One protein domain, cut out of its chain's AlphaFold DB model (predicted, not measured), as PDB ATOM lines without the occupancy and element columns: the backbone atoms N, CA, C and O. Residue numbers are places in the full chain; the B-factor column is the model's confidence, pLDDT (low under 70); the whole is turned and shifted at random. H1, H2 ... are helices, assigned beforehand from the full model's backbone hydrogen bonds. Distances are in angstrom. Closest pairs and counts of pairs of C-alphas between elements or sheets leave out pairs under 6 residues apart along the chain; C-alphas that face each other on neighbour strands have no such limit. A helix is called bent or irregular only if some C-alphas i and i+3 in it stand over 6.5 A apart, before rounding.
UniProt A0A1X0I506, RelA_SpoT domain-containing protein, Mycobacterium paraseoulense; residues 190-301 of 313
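AT A GLANCE: This is residues 190 to 301 of the 313 residues of the protein "RelA_SpoT domain-containing protein" of Mycobacterium paraseoulense (UniProt A0A1X0I506). The longest helix, H7, runs along one side of a rounded cluster of crossed helices with H5 at its core. H1 and H3 lie on the side opposite H7, H4 crosses H5 on a third side, and H2 and H6 lie on the side away from H4. Residues 280 to 285, of which 282 to 285 belong to H7, stick out. The printed part has 112 residues with seven named helices, H1 to H7 in chain order, and no named strand: all helix. It is compact, with a radius of gyration of the C-alphas of 13.6 A and spans of 34 by 28 by 25 A.

HOW THE PARTS SIT: H7, residues 282 to 299, touches the hub H5, residues 256 to 268, about perpendicular at 83 degrees; H7 touches with residues 290 to 297 alone and H5 with residues 265 to 266 alone, and the closest C-alphas, of Ala 266 and Leu 294, are 6.7 A apart. H4, residues 242 to 250, touches residues 259 to 263 of H5, closest at the C-alphas of Ser 246 and Arg 259, 5.7 A. H3, residues 230 to 237, touches residues 263 to 268 of H5, closest at Ala 236 and Ser 267, C-alphas 5.9 A apart. Residues 193 to 197 of H1, residues 193 to 204, touch H2, residues 212 to 225, at 88 degrees, closest at the C-alphas of Ser 193 and Tyr 215, 5.0 A. H6, residues 270 to 275, and H5 touch only at the corner, and only just, with 3 pairs of C-alphas within 8 A; the closest are those of Leu 265 and Phe 272, 5.6 A. H1 and H7 are apart. Every O i to N i+4 pair is within hydrogen-bond range in H1 to H6, and 12 of 14 in H7.

IN THESE COORDINATES: H7 measures 27.5 A from C-alpha 282 at (29.833, 49.249, 22.895) to C-alpha 299 at (26.415, 23.241, 14.481), and is irregular, with C-alphas 283 and 286 8.5 A apart. H2 measures 20.1 A, H5 18.2 A and H1 15.7 A, from C-alpha 193 at (5.111, 38.320, 35.736).

THE WHOLE: The farthest C-alphas, of Lys 202 and Asn 283, are 37.9 A apart. The printed part has no cut, no link is long, and no printed residue is under 70 in pLDDT.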
ATOM      1  N   GLU A 190      -3.064  38.076  29.304       92.25
ATOM      2  CA  GLU A 190      -2.101  39.169  29.361       92.25
ATOM      3  C   GLU A 190      -0.711  38.688  29.780       92.25
ATOM      4  O   GLU A 190      -0.541  37.785  30.609       92.25
ATOM      5  N   LEU A 191       0.302  39.342  29.218       94.06
ATOM      6  CA  LEU A 191       1.690  39.140  29.596       94.06
ATOM      7  C   LEU A 191       1.994  39.874  30.913       94.06
ATOM      8  O   LEU A 191       2.250  41.079  30.937       94.06
ATOM      9  N   THR A 192       2.018  39.119  32.008       93.44
ATOM     10  CA  THR A 192       2.364  39.580  33.359       93.44
ATOM     11  C   THR A 192       3.479  38.707  33.937       93.44
ATOM     12  O   THR A 192       3.788  37.645  33.399       93.44
ATOM     13  N   SER A 193       4.109  39.138  35.034       92.94
ATOM     14  CA  SER A 193       5.111  38.320  35.736       92.94
ATOM     15  C   SER A 193       4.542  36.971  36.185       92.94
ATOM     16  O   SER A 193       5.203  35.952  36.008       92.94
ATOM     17  N   ASP A 194       3.311  36.952  36.707       91.94
ATOM     18  CA  ASP A 194       2.662  35.731  37.193       91.94
ATOM     19  C   ASP A 194       2.261  34.785  36.075       91.94
ATOM     20  O   ASP A 194       2.471  33.577  36.184       91.94
ATOM     21  N   SER A 195       1.689  35.316  34.992       94.75
ATOM     22  CA  SER A 195       1.299  34.490  33.852       94.75
ATOM     23  C   SER A 195       2.528  33.939  33.120       94.75
ATOM     24  O   SER A 195       2.524  32.777  32.714       94.75
ATOM     25  N   LEU A 196       3.624  34.706  33.047       96.12
ATOM     26  CA  LEU A 196       4.911  34.210  32.556       96.12
ATOM     27  C   LEU A 196       5.475  33.116  33.465       96.12
ATOM     28  O   LEU A 196       5.855  32.056  32.969       96.12
ATOM     29  N   GLN A 197       5.516  33.347  34.781       95.38
ATOM     30  CA  GLN A 197       5.980  32.346  35.739       95.38
ATOM     31  C   GLN A 197       5.184  31.047  35.593       95.38
ATOM     32  O   GLN A 197       5.776  29.988  35.420       95.38
ATOM     33  N   ALA A 198       3.853  31.128  35.574       95.00
ATOM     34  CA  ALA A 198       2.985  29.964  35.444       95.00
ATOM     35  C   ALA A 198       3.217  29.192  34.133       95.00
ATOM     36  O   ALA A 198       3.235  27.958  34.138       95.00
ATOM     37  N   LEU A 199       3.427  29.895  33.010       96.69
ATOM     38  CA  LEU A 199       3.759  29.260  31.732       96.69
ATOM     39  C   LEU A 199       5.098  28.511  31.813       96.69
ATOM     40  O   LEU A 199       5.197  27.363  31.371       96.69
ATOM     41  N   LEU A 200       6.128  29.154  32.370       96.56
ATOM     42  CA  LEU A 200       7.464  28.572  32.472       96.56
ATOM     43  C   LEU A 200       7.514  27.423  33.479       96.56
ATOM     44  O   LEU A 200       8.153  26.416  33.194       96.56
ATOM     45  N   ASP A 201       6.798  27.509  34.595       95.50
ATOM     46  CA  ASP A 201       6.688  26.413  35.559       95.50
ATOM     47  C   ASP A 201       6.032  25.188  34.905       95.50
ATOM     48  O   ASP A 201       6.541  24.071  35.034       95.50
ATOM     49  N   LYS A 202       4.979  25.395  34.099       94.88
ATOM     50  CA  LYS A 202       4.332  24.325  33.324       94.88
ATOM     51  C   LYS A 202       5.265  23.701  32.279       94.88
ATOM     52  O   LYS A 202       5.274  22.479  32.140       94.88
ATOM     53  N   LYS A 203       6.010  24.504  31.511       95.38
ATOM     54  CA  LYS A 203       6.861  23.991  30.417       95.38
ATOM     55  C   LYS A 203       8.200  23.436  30.898       95.38
ATOM     56  O   LYS A 203       8.657  22.415  30.395       95.38
ATOM     57  N   TYR A 204       8.851  24.132  31.822       95.81
ATOM     58  CA  TYR A 204      10.265  23.947  32.167       95.81
ATOM     59  C   TYR A 204      10.484  23.387  33.578       95.81
ATOM     60  O   TYR A 204      11.627  23.044  33.923       95.81
ATOM     61  N   GLY A 205       9.407  23.277  34.363       93.75
ATOM     62  CA  GLY A 205       9.414  22.934  35.782       93.75
ATOM     63  C   GLY A 205       9.721  24.140  36.667       93.75
ATOM     64  O   GLY A 205      10.433  25.055  36.247       93.75
ATOM     65  N   GLU A 206       9.208  24.112  37.898       92.81
ATOM     66  CA  GLU A 206       9.421  25.156  38.908       92.81
ATOM     67  C   GLU A 206      10.911  25.355  39.238       92.81
ATOM     68  O   GLU A 206      11.694  24.401  39.320       92.81
ATOM     69  N   ASP A 207      11.312  26.606  39.480       90.62
ATOM     70  CA  ASP A 207      12.669  26.958  39.906       90.62
ATOM     71  C   ASP A 207      12.638  27.809  41.178       90.62
ATOM     72  O   ASP A 207      12.557  29.034  41.132       90.62
ATOM     73  N   GLY A 208      12.770  27.156  42.338       86.12
ATOM     74  CA  GLY A 208      12.723  27.812  43.653       86.12
ATOM     75  C   GLY A 208      13.837  28.835  43.925       86.12
ATOM     76  O   GLY A 208      13.836  29.482  44.972       86.12
ATOM     77  N   ARG A 209      14.804  28.997  43.010       87.56
ATOM     78  CA  ARG A 209      15.798  30.084  43.068       87.56
ATOM     79  C   ARG A 209      15.239  31.395  42.518       87.56
ATOM     80  O   ARG A 209      15.758  32.456  42.865       87.56
ATOM     81  N   MET A 210      14.236  31.325  41.643       88.69
ATOM     82  CA  MET A 210      13.608  32.490  41.033       88.69
ATOM     83  C   MET A 210      12.646  33.153  42.015       88.69
ATOM     84  O   MET A 210      12.092  32.532  42.922       88.69
ATOM     85  N   ARG A 211      12.487  34.461  41.855       86.56
ATOM     86  CA  ARG A 211      11.590  35.289  42.661       86.56
ATOM     87  C   ARG A 211      10.694  36.083  41.721       86.56
ATOM     88  O   ARG A 211      11.043  36.279  40.562       86.56
ATOM     89  N   GLU A 212       9.604  36.625  42.245       81.19
ATOM     90  CA  GLU A 212       8.667  37.465  41.485       81.19
ATOM     91  C   GLU A 212       9.378  38.582  40.690       81.19
ATOM     92  O   GLU A 212       9.162  38.758  39.491       81.19
ATOM     93  N   TRP A 213      10.326  39.281  41.329       85.19
ATOM     94  CA  TRP A 213      11.098  40.344  40.679       85.19
ATOM     95  C   TRP A 213      11.918  39.840  39.476       85.19
ATOM     96  O   TRP A 213      12.115  40.592  38.521       85.19
ATOM     97  N   SER A 214      12.362  38.578  39.479       93.19
ATOM     98  CA  SER A 214      13.083  37.956  38.362       93.19
ATOM     99  C   SER A 214      12.190  37.849  37.122       93.19
ATOM    100  O   SER A 214      12.607  38.244  36.032       93.19
ATOM    101  N   TYR A 215      10.939  37.416  37.293       94.75
ATOM    102  CA  TYR A 215       9.962  37.365  36.202       94.75
ATOM    103  C   TYR A 215       9.592  38.763  35.714       94.75
ATOM    104  O   TYR A 215       9.475  38.959  34.511       94.75
ATOM    105  N   SER A 216       9.547  39.773  36.591       93.31
ATOM    106  CA  SER A 216       9.304  41.162  36.164       93.31
ATOM    107  C   SER A 216      10.346  41.676  35.158       93.31
ATOM    108  O   SER A 216      10.014  42.427  34.238       93.31
ATOM    109  N   PHE A 217      11.611  41.256  35.288       93.94
ATOM    110  CA  PHE A 217      12.661  41.607  34.332       93.94
ATOM    111  C   PHE A 217      12.475  40.900  32.990       93.94
ATOM    112  O   PHE A 217      12.578  41.556  31.951       93.94
ATOM    113  N   ALA A 218      12.145  39.607  33.012       96.25
ATOM    114  CA  ALA A 218      11.857  38.832  31.808       96.25
ATOM    115  C   ALA A 218      10.612  39.360  31.071       96.25
ATOM    116  O   ALA A 218      10.652  39.561  29.860       96.25
ATOM    117  N   THR A 219       9.543  39.702  31.793       96.69
ATOM    118  CA  THR A 219       8.327  40.316  31.236       96.69
ATOM    119  C   THR A 219       8.632  41.642  30.538       96.69
ATOM    120  O   THR A 219       8.187  41.865  29.415       96.69
ATOM    121  N   ARG A 220       9.455  42.513  31.141       95.94
ATOM    122  CA  ARG A 220       9.877  43.775  30.496       95.94
ATOM    123  C   ARG A 220      10.737  43.545  29.255       95.94
ATOM    124  O   ARG A 220      10.665  44.335  28.313       95.94
ATOM    125  N   LEU A 221      11.576  42.507  29.260       96.12
ATOM    126  CA  LEU A 221      12.337  42.116  28.075       96.12
ATOM    127  C   LEU A 221      11.384  41.689  26.955       96.12
ATOM    128  O   LEU A 221      11.481  42.222  25.857       96.12
ATOM    129  N   LEU A 222      10.428  40.807  27.245       97.88
ATOM    130  CA  LEU A 222       9.420  40.351  26.287       97.88
ATOM    131  C   LEU A 222       8.607  41.509  25.697       97.88
ATOM    132  O   LEU A 222       8.483  41.611  24.480       97.88
ATOM    133  N   GLN A 223       8.130  42.434  26.531       96.44
ATOM    134  CA  GLN A 223       7.416  43.626  26.059       96.44
ATOM    135  C   GLN A 223       8.267  44.459  25.092       96.44
ATOM    136  O   GLN A 223       7.774  44.926  24.068       96.44
ATOM    137  N   ARG A 224       9.566  44.614  25.375       95.12
ATOM    138  CA  ARG A 224      10.499  45.302  24.472       95.12
ATOM    139  C   ARG A 224      10.725  44.536  23.169       95.12
ATOM    140  O   ARG A 224      10.843  45.163  22.123       95.12
ATOM    141  N   LEU A 225      10.782  43.209  23.239       96.50
ATOM    142  CA  LEU A 225      10.884  42.333  22.072       96.50
ATOM    143  C   LEU A 225       9.595  42.318  21.229       96.50
ATOM    144  O   LEU A 225       9.619  41.803  20.117       96.50
ATOM    145  N   GLY A 226       8.499  42.908  21.724       95.88
ATOM    146  CA  GLY A 226       7.238  43.077  21.000       95.88
ATOM    147  C   GLY A 226       6.131  42.101  21.398       95.88
ATOM    148  O   GLY A 226       5.080  42.108  20.766       95.88
ATOM    149  N   PHE A 227       6.334  41.277  22.429       97.25
ATOM    150  CA  PHE A 227       5.297  40.379  22.939       97.25
ATOM    151  C   PHE A 227       4.216  41.155  23.693       97.25
ATOM    152  O   PHE A 227       4.513  42.025  24.515       97.25
ATOM    153  N   THR A 228       2.959  40.787  23.456       94.75
ATOM    154  CA  THR A 228       1.784  41.425  24.073       94.75
ATOM    155  C   THR A 228       0.977  40.470  24.948       94.75
ATOM    156  O   THR A 228       0.326  40.905  25.897       94.75
ATOM    157  N   ASN A 229       1.044  39.167  24.671       95.56
ATOM    158  CA  ASN A 229       0.251  38.150  25.351       95.56
ATOM    159  C   ASN A 229       1.036  36.842  25.540       95.56
ATOM    160  O   ASN A 229       2.086  36.624  24.935       95.56
ATOM    161  N   ILE A 230       0.518  35.967  26.403       96.25
ATOM    162  CA  ILE A 230       1.173  34.702  26.771       96.25
ATOM    163  C   ILE A 230       1.151  33.670  25.641       96.25
ATOM    164  O   ILE A 230       2.074  32.861  25.544       96.25
ATOM    165  N   LYS A 231       0.155  33.719  24.754       96.31
ATOM    166  CA  LYS A 231       0.065  32.823  23.596       96.31
ATOM    167  C   LYS A 231       1.231  33.027  22.627       96.31
ATOM    168  O   LYS A 231       1.843  32.047  22.217       96.31
ATOM    169  N   GLN A 232       1.602  34.275  22.348       97.12
ATOM    170  CA  GLN A 232       2.788  34.597  21.545       97.12
ATOM    171  C   GLN A 232       4.066  34.040  22.186       97.12
ATOM    172  O   GLN A 232       4.939  33.516  21.500       97.12
ATOM    173  N   VAL A 233       4.188  34.130  23.516       97.62
ATOM    174  CA  VAL A 233       5.332  33.545  24.230       97.62
ATOM    175  C   VAL A 233       5.334  32.026  24.050       97.62
ATOM    176  O   VAL A 233       6.356  31.460  23.686       97.62
ATOM    177  N   ASP A 234       4.200  31.356  24.243       97.31
ATOM    178  CA  ASP A 234       4.076  29.907  24.050       97.31
ATOM    179  C   ASP A 234       4.433  29.458  22.623       97.31
ATOM    180  O   ASP A 234       5.173  28.482  22.459       97.31
ATOM    181  N   HIS A 235       3.988  30.207  21.612       96.62
ATOM    182  CA  HIS A 235       4.309  29.974  20.207       96.62
ATOM    183  C   HIS A 235       5.813  30.111  19.948       96.62
ATOM    184  O   HIS A 235       6.418  29.191  19.399       96.62
ATOM    185  N   ALA A 236       6.448  31.175  20.450       97.44
ATOM    186  CA  ALA A 236       7.893  31.361  20.333       97.44
ATOM    187  C   ALA A 236       8.689  30.203  20.960       97.44
ATOM    188  O   ALA A 236       9.745  29.826  20.460       97.44
ATOM    189  N   LEU A 237       8.207  29.613  22.055       97.31
ATOM    190  CA  LEU A 237       8.883  28.487  22.708       97.31
ATOM    191  C   LEU A 237       8.580  27.128  22.052       97.31
ATOM    192  O   LEU A 237       9.224  26.129  22.381       97.31
ATOM    193  N   SER A 238       7.582  27.050  21.174       95.38
ATOM    194  CA  SER A 238       7.100  25.786  20.621       95.38
ATOM    195  C   SER A 238       8.113  25.146  19.673       95.38
ATOM    196  O   SER A 238       8.732  25.805  18.848       95.38
ATOM    197  N   GLY A 239       8.291  23.828  19.798       94.56
ATOM    198  CA  GLY A 239       9.245  23.061  18.988       94.56
ATOM    199  C   GLY A 239      10.692  23.085  19.493       94.56
ATOM    200  O   GLY A 239      11.519  22.338  18.974       94.56
ATOM    201  N   TYR A 240      10.997  23.860  20.537       97.62
ATOM    202  CA  TYR A 240      12.332  23.940  21.123       97.62
ATOM    203  C   TYR A 240      12.451  23.126  22.420       97.62
ATOM    204  O   TYR A 240      11.575  23.162  23.282       97.62
ATOM    205  N   ASN A 241      13.563  22.399  22.574       97.75
ATOM    206  CA  ASN A 241      13.907  21.689  23.807       97.75
ATOM    207  C   ASN A 241      14.889  22.528  24.636       97.75
ATOM    208  O   ASN A 241      16.060  22.684  24.282       97.75
ATOM    209  N   ASP A 242      14.404  23.057  25.752       97.50
ATOM    210  CA  ASP A 242      15.122  23.985  26.620       97.50
ATOM    211  C   ASP A 242      16.334  23.350  27.330       97.50
ATOM    212  O   ASP A 242      17.378  23.994  27.461       97.50
ATOM    213  N   ASP A 243      16.253  22.085  27.764       97.44
ATOM    214  CA  ASP A 243      17.398  21.361  28.348       97.44
ATOM    215  C   ASP A 243      18.499  21.106  27.310       97.44
ATOM    216  O   ASP A 243      19.680  21.340  27.585       97.44
ATOM    217  N   GLN A 244      18.117  20.689  26.101       98.19
ATOM    218  CA  GLN A 244      19.052  20.453  25.003       98.19
ATOM    219  C   GLN A 244      19.788  21.741  24.615       98.19
ATOM    220  O   GLN A 244      21.020  21.752  24.573       98.19
ATOM    221  N   ILE A 245      19.048  22.831  24.389       98.19
ATOM    222  CA  ILE A 245      19.608  24.153  24.067       98.19
ATOM    223  C   ILE A 245      20.578  24.605  25.156       98.19
ATOM    224  O   ILE A 245      21.708  25.002  24.864       98.19
ATOM    225  N   SER A 246      20.175  24.475  26.421       98.06
ATOM    226  CA  SER A 246      21.007  24.863  27.558       98.06
ATOM    227  C   SER A 246      22.335  24.108  27.588       98.06
ATOM    228  O   SER A 246      23.392  24.719  27.757       98.06
ATOM    229  N   ARG A 247      22.311  22.790  27.353       98.38
ATOM    230  CA  ARG A 247      23.522  21.959  27.325       98.38
ATOM    231  C   ARG A 247      24.420  22.262  26.132       98.38
ATOM    232  O   ARG A 247      25.635  22.242  26.301       98.38
ATOM    233  N   ILE A 248      23.861  22.574  24.964       98.19
ATOM    234  CA  ILE A 248      24.652  22.972  23.788       98.19
ATOM    235  C   ILE A 248      25.376  24.298  24.054       98.19
ATOM    236  O   ILE A 248      26.561  24.438  23.742       98.19
ATOM    237  N   ILE A 249      24.687  25.271  24.652       97.88
ATOM    238  CA  ILE A 249      25.253  26.602  24.875       97.88
ATOM    239  C   ILE A 249      26.230  26.609  26.056       97.88
ATOM    240  O   ILE A 249      27.333  27.143  25.922       97.88
ATOM    241  N   HIS A 250      25.846  26.029  27.196       97.12
ATOM    242  CA  HIS A 250      26.553  26.177  28.479       97.12
ATOM    243  C   HIS A 250      27.247  24.901  28.965       97.12
ATOM    244  O   HIS A 250      27.915  24.922  29.997       97.12
ATOM    245  N   GLY A 251      27.067  23.769  28.282       97.25
ATOM    246  CA  GLY A 251      27.589  22.463  28.709       97.25
ATOM    247  C   GLY A 251      26.834  21.826  29.884       97.25
ATOM    248  O   GLY A 251      27.171  20.725  30.315       97.25
ATOM    249  N   SER A 252      25.811  22.490  30.424       96.75
ATOM    250  CA  SER A 252      25.030  22.018  31.571       96.75
ATOM    251  C   SER A 252      23.626  22.626  31.574       96.75
ATOM    252  O   SER A 252      23.349  23.560  30.827       96.75
ATOM    253  N   ARG A 253      22.727  22.084  32.406       95.75
ATOM    254  CA  ARG A 253      21.353  22.585  32.546       95.75
ATOM    255  C   ARG A 253      21.324  23.835  33.425       95.75
ATOM    256  O   ARG A 253      21.569  23.752  34.630       95.75
ATOM    257  N   MET A 254      20.995  24.976  32.829       96.00
ATOM    258  CA  MET A 254      20.892  26.266  33.516       96.00
ATOM    259  C   MET A 254      19.547  26.476  34.219       96.00
ATOM    260  O   MET A 254      18.643  25.640  34.153       96.00
ATOM    261  N   GLY A 255      19.439  27.587  34.954       95.06
ATOM    262  CA  GLY A 255      18.191  27.997  35.599       95.06
ATOM    263  C   GLY A 255      17.088  28.345  34.608       95.06
ATOM    264  O   GLY A 255      17.353  28.570  33.427       95.06
ATOM    265  N   GLN A 256      15.847  28.353  35.092       96.50
ATOM    266  CA  GLN A 256      14.654  28.451  34.248       96.50
ATOM    267  C   GLN A 256      14.689  29.672  33.316       96.50
ATOM    268  O   GLN A 256      14.541  29.502  32.110       96.50
ATOM    269  N   LEU A 257      14.980  30.869  33.843       96.94
ATOM    270  CA  LEU A 257      15.022  32.098  33.041       96.94
ATOM    271  C   LEU A 257      16.190  32.144  32.044       96.94
ATOM    272  O   LEU A 257      16.017  32.619  30.930       96.94
ATOM    273  N   THR A 258      17.360  31.602  32.391       96.62
ATOM    274  CA  THR A 258      18.484  31.521  31.440       96.62
ATOM    275  C   THR A 258      18.135  30.617  30.263       96.62
ATOM    276  O   THR A 258      18.365  30.983  29.116       96.62
ATOM    277  N   ARG A 259      17.536  29.451  30.541       97.50
ATOM    278  CA  ARG A 259      17.079  28.535  29.486       97.50
ATOM    279  C   ARG A 259      15.979  29.165  28.642       97.50
ATOM    280  O   ARG A 259      16.001  29.027  27.428       97.50
ATOM    281  N   PHE A 260      15.059  29.887  29.276       98.19
ATOM    282  CA  PHE A 260      14.025  30.648  28.587       98.19
ATOM    283  C   PHE A 260      14.606  31.672  27.605       98.19
ATOM    284  O   PHE A 260      14.238  31.651  26.435       98.19
ATOM    285  N   GLU A 261      15.552  32.508  28.036       97.75
ATOM    286  CA  GLU A 261      16.211  33.483  27.157       97.75
ATOM    287  C   GLU A 261      17.007  32.820  26.024       97.75
ATOM    288  O   GLU A 261      16.991  33.304  24.894       97.75
ATOM    289  N   ASP A 262      17.676  31.693  26.292       98.31
ATOM    290  CA  ASP A 262      18.393  30.948  25.254       98.31
ATOM    291  C   ASP A 262      17.435  30.356  24.201       98.31
ATOM    292  O   ASP A 262      17.761  30.350  23.013       98.31
ATOM    293  N   VAL A 263      16.249  29.890  24.613       98.50
ATOM    294  CA  VAL A 263      15.199  29.436  23.685       98.50
ATOM    295  C   VAL A 263      14.637  30.608  22.883       98.50
ATOM    296  O   VAL A 263      14.471  30.471  21.675       98.50
ATOM    297  N   LEU A 264      14.400  31.769  23.504       98.31
ATOM    298  CA  LEU A 264      13.979  32.972  22.773       98.31
ATOM    299  C   LEU A 264      15.008  33.372  21.711       98.31
ATOM    300  O   LEU A 264      14.629  33.661  20.579       98.31
ATOM    301  N   LEU A 265      16.303  33.337  22.045       98.44
ATOM    302  CA  LEU A 265      17.370  33.592  21.079       98.44
ATOM    303  C   LEU A 265      17.340  32.578  19.924       98.44
ATOM    304  O   LEU A 265      17.479  32.974  18.771       98.44
ATOM    305  N   ALA A 266      17.150  31.288  20.211       98.44
ATOM    306  CA  ALA A 266      17.063  30.253  19.179       98.44
ATOM    307  C   ALA A 266      15.827  30.417  18.274       98.44
ATOM    308  O   ALA A 266      15.925  30.228  17.064       98.44
ATOM    309  N   SER A 267      14.687  30.779  18.859       98.31
ATOM    310  CA  SER A 267      13.398  30.914  18.173       98.31
ATOM    311  C   SER A 267      13.288  32.165  17.310       98.31
ATOM    312  O   SER A 267      12.796  32.120  16.187       98.31
ATOM    313  N   MET A 268      13.763  33.294  17.825       98.12
ATOM    314  CA  MET A 268      13.639  34.584  17.150       98.12
ATOM    315  C   MET A 268      14.873  34.924  16.307       98.12
ATOM    316  O   MET A 268      14.809  35.802  15.445       98.12
ATOM    317  N   GLY A 269      16.022  34.303  16.595       97.69
ATOM    318  CA  GLY A 269      17.273  34.528  15.880       97.69
ATOM    319  C   GLY A 269      17.658  36.005  15.839       97.69
ATOM    320  O   GLY A 269      17.864  36.649  16.872       97.69
ATOM    321  N   GLN A 270      17.733  36.555  14.628       96.44
ATOM    322  CA  GLN A 270      18.103  37.950  14.404       96.44
ATOM    323  C   GLN A 270      17.098  38.936  15.026       96.44
ATOM    324  O   GLN A 270      17.513  39.958  15.577       96.44
ATOM    325  N   ASN A 271      15.803  38.594  15.057       96.88
ATOM    326  CA  ASN A 271      14.777  39.435  15.677       96.88
ATOM    327  C   ASN A 271      15.003  39.604  17.184       96.88
ATOM    328  O   ASN A 271      14.725  40.679  17.719       96.88
ATOM    329  N   PHE A 272      15.552  38.593  17.872       97.56
ATOM    330  CA  PHE A 272      15.945  38.736  19.276       97.56
ATOM    331  C   PHE A 272      17.034  39.792  19.426       97.56
ATOM    332  O   PHE A 272      16.924  40.676  20.270       97.56
ATOM    333  N   ILE A 273      18.086  39.693  18.606       96.69
ATOM    334  CA  ILE A 273      19.287  40.522  18.718       96.69
ATOM    335  C   ILE A 273      18.945  41.986  18.451       96.69
ATOM    336  O   ILE A 273      19.258  42.840  19.277       96.69
ATOM    337  N   GLU A 274      18.255  42.265  17.346       95.06
ATOM    338  CA  GLU A 274      17.962  43.632  16.903       95.06
ATOM    339  C   GLU A 274      17.065  44.390  17.881       95.06
ATOM    340  O   GLU A 274      17.265  45.584  18.104       95.06
ATOM    341  N   ASN A 275      16.116  43.689  18.506       94.56
ATOM    342  CA  ASN A 275      15.122  44.281  19.401       94.56
ATOM    343  C   ASN A 275      15.524  44.191  20.884       94.56
ATOM    344  O   ASN A 275      14.810  44.681  21.765       94.56
ATOM    345  N   HIS A 276      16.686  43.604  21.193       95.44
ATOM    346  CA  HIS A 276      17.172  43.508  22.563       95.44
ATOM    347  C   HIS A 276      17.610  44.870  23.116       95.44
ATOM    348  O   HIS A 276      18.177  45.711  22.423       95.44
ATOM    349  N   ARG A 277      17.487  45.065  24.436       92.75
ATOM    350  CA  ARG A 277      17.959  46.282  25.136       92.75
ATOM    351  C   ARG A 277      19.471  46.545  25.051       92.75
ATOM    352  O   ARG A 277      19.915  47.598  25.497       92.75
ATOM    353  N   TRP A 278      20.245  45.563  24.601       93.44
ATOM    354  CA  TRP A 278      21.705  45.637  24.466       93.44
ATOM    355  C   TRP A 278      22.152  45.625  23.002       93.44
ATOM    356  O   TRP A 278      23.350  45.569  22.750       93.44
ATOM    357  N   SER A 279      21.206  45.696  22.063       92.12
ATOM    358  CA  SER A 279      21.492  45.932  20.650       92.12
ATOM    359  C   SER A 279      22.226  47.267  20.481       92.12
ATOM    360  O   SER A 279      21.827  48.276  21.070       92.12
ATOM    361  N   GLY A 280      23.318  47.266  19.721       90.88
ATOM    362  CA  GLY A 280      24.204  48.408  19.512       90.88
ATOM    363  C   GLY A 280      25.085  48.759  20.714       90.88
ATOM    364  O   GLY A 280      25.551  49.896  20.811       90.88
ATOM    365  N   ALA A 281      25.292  47.835  21.660       89.75
ATOM    366  CA  ALA A 281      26.166  48.085  22.802       89.75
ATOM    367  C   ALA A 281      27.638  48.250  22.381       89.75
ATOM    368  O   ALA A 281      28.087  47.701  21.374       89.75
ATOM    369  N   GLU A 282      28.418  48.983  23.185       88.56
ATOM    370  CA  GLU A 282      29.833  49.249  22.895       88.56
ATOM    371  C   GLU A 282      30.614  47.964  22.584       88.56
ATOM    372  O   GLU A 282      30.501  46.953  23.278       88.56
ATOM    373  N   ASN A 283      31.443  48.014  21.540       88.75
ATOM    374  CA  ASN A 283      32.239  46.883  21.051       88.75
ATOM    375  C   ASN A 283      31.420  45.665  20.574       88.75
ATOM    376  O   ASN A 283      31.985  44.579  20.420       88.75
ATOM    377  N   ASN A 284      30.112  45.821  20.333       92.50
ATOM    378  CA  ASN A 284      29.200  44.779  19.852       92.50
ATOM    379  C   ASN A 284      29.260  43.489  20.692       92.50
ATOM    380  O   ASN A 284      29.202  42.371  20.168       92.50
ATOM    381  N   TRP A 285      29.502  43.609  22.005       95.56
ATOM    382  CA  TRP A 285      29.733  42.439  22.858       95.56
ATOM    383  C   TRP A 285      28.507  41.520  22.898       95.56
ATOM    384  O   TRP A 285      28.659  40.298  22.963       95.56
ATOM    385  N   PHE A 286      27.307  42.101  22.842       96.06
ATOM    386  CA  PHE A 286      26.043  41.387  22.933       96.06
ATOM    387  C   PHE A 286      25.759  40.604  21.650       96.06
ATOM    388  O   PHE A 286      25.502  39.404  21.705       96.06
ATOM    389  N   GLU A 287      25.904  41.247  20.498       97.06
ATOM    390  CA  GLU A 287      25.760  40.647  19.174       97.06
ATOM    391  C   GLU A 287      26.763  39.509  19.001       97.06
ATOM    392  O   GLU A 287      26.388  38.402  18.626       97.06
ATOM    393  N   ASN A 288      28.027  39.745  19.367       96.38
ATOM    394  CA  ASN A 288      29.078  38.731  19.310       96.38
ATOM    395  C   ASN A 288      28.793  37.544  20.246       96.38
ATOM    396  O   ASN A 288      29.097  36.397  19.911       96.38
ATOM    397  N   MET A 289      28.229  37.796  21.433       96.62
ATOM    398  CA  MET A 289      27.807  36.737  22.351       96.62
ATOM    399  C   MET A 289      26.662  35.914  21.748       96.62
ATOM    400  O   MET A 289      26.740  34.685  21.746       96.62
ATOM    401  N   CYS A 290      25.622  36.567  21.226       97.31
ATOM    402  CA  CYS A 290      24.474  35.909  20.605       97.31
ATOM    403  C   CYS A 290      24.882  35.110  19.362       97.31
ATOM    404  O   CYS A 290      24.523  33.939  19.262       97.31
ATOM    405  N   ALA A 291      25.714  35.677  18.485       96.94
ATOM    406  CA  ALA A 291      26.239  35.001  17.299       96.94
ATOM    407  C   ALA A 291      26.956  33.691  17.663       96.94
ATOM    408  O   ALA A 291      26.631  32.639  17.121       96.94
ATOM    409  N   LYS A 292      27.834  33.708  18.677       97.56
ATOM    410  CA  LYS A 292      28.511  32.492  19.164       97.56
ATOM    411  C   LYS A 292      27.540  31.432  19.687       97.56
ATOM    412  O   LYS A 292      27.789  30.240  19.520       97.56
ATOM    413  N   LYS A 293      26.457  31.838  20.359       98.06
ATOM    414  CA  LYS A 293      25.418  30.901  20.819       98.06
ATOM    415  C   LYS A 293      24.670  30.290  19.629       98.06
ATOM    416  O   LYS A 293      24.533  29.072  19.576       98.06
ATOM    417  N   LEU A 294      24.255  31.110  18.663       98.06
ATOM    418  CA  LEU A 294      23.554  30.671  17.450       98.06
ATOM    419  C   LEU A 294      24.415  29.741  16.579       98.06
ATOM    420  O   LEU A 294      23.910  28.737  16.077       98.06
ATOM    421  N   GLU A 295      25.719  30.008  16.464       98.00
ATOM    422  CA  GLU A 295      26.676  29.127  15.781       98.00
ATOM    423  C   GLU A 295      26.733  27.741  16.434       98.00
ATOM    424  O   GLU A 295      26.654  26.728  15.738       98.00
ATOM    425  N   ARG A 296      26.812  27.674  17.774       98.12
ATOM    426  CA  ARG A 296      26.798  26.397  18.515       98.12
ATOM    427  C   ARG A 296      25.504  25.624  18.291       98.12
ATOM    428  O   ARG A 296      25.550  24.413  18.095       98.12
ATOM    429  N   LEU A 297      24.366  26.315  18.317       98.12
ATOM    430  CA  LEU A 297      23.053  25.719  18.077       98.12
ATOM    431  C   LEU A 297      22.940  25.163  16.652       98.12
ATOM    432  O   LEU A 297      22.585  23.999  16.481       98.12
ATOM    433  N   THR A 298      23.340  25.948  15.651       97.62
ATOM    434  CA  THR A 298      23.340  25.535  14.238       97.62
ATOM    435  C   THR A 298      24.255  24.332  14.010       97.62
ATOM    436  O   THR A 298      23.854  23.357  13.378       97.62
ATOM    437  N   ALA A 299      25.466  24.351  14.576       97.81
ATOM    438  CA  ALA A 299      26.415  23.241  14.481       97.81
ATOM    439  C   ALA A 299      25.894  21.949  15.139       97.81
ATOM    440  O   ALA A 299      26.257  20.852  14.721       97.81
ATOM    441  N   ALA A 300      25.027  22.075  16.146       97.44
ATOM    442  CA  ALA A 300      24.350  20.963  16.805       97.44
ATOM    443  C   ALA A 300      23.028  20.550  16.121       97.44
ATOM    444  O   ALA A 300      22.332  19.672  16.630       97.44
ATOM    445  N   GLY A 301      22.678  21.159  14.981       97.19
ATOM    446  CA  GLY A 301      21.478  20.838  14.205       97.19
ATOM    447  C   GLY A 301      20.179  21.445  14.740       97.19
ATOM    448  O   GLY A 301      19.105  21.006  14.339       97.19
TER     449      GLY A 301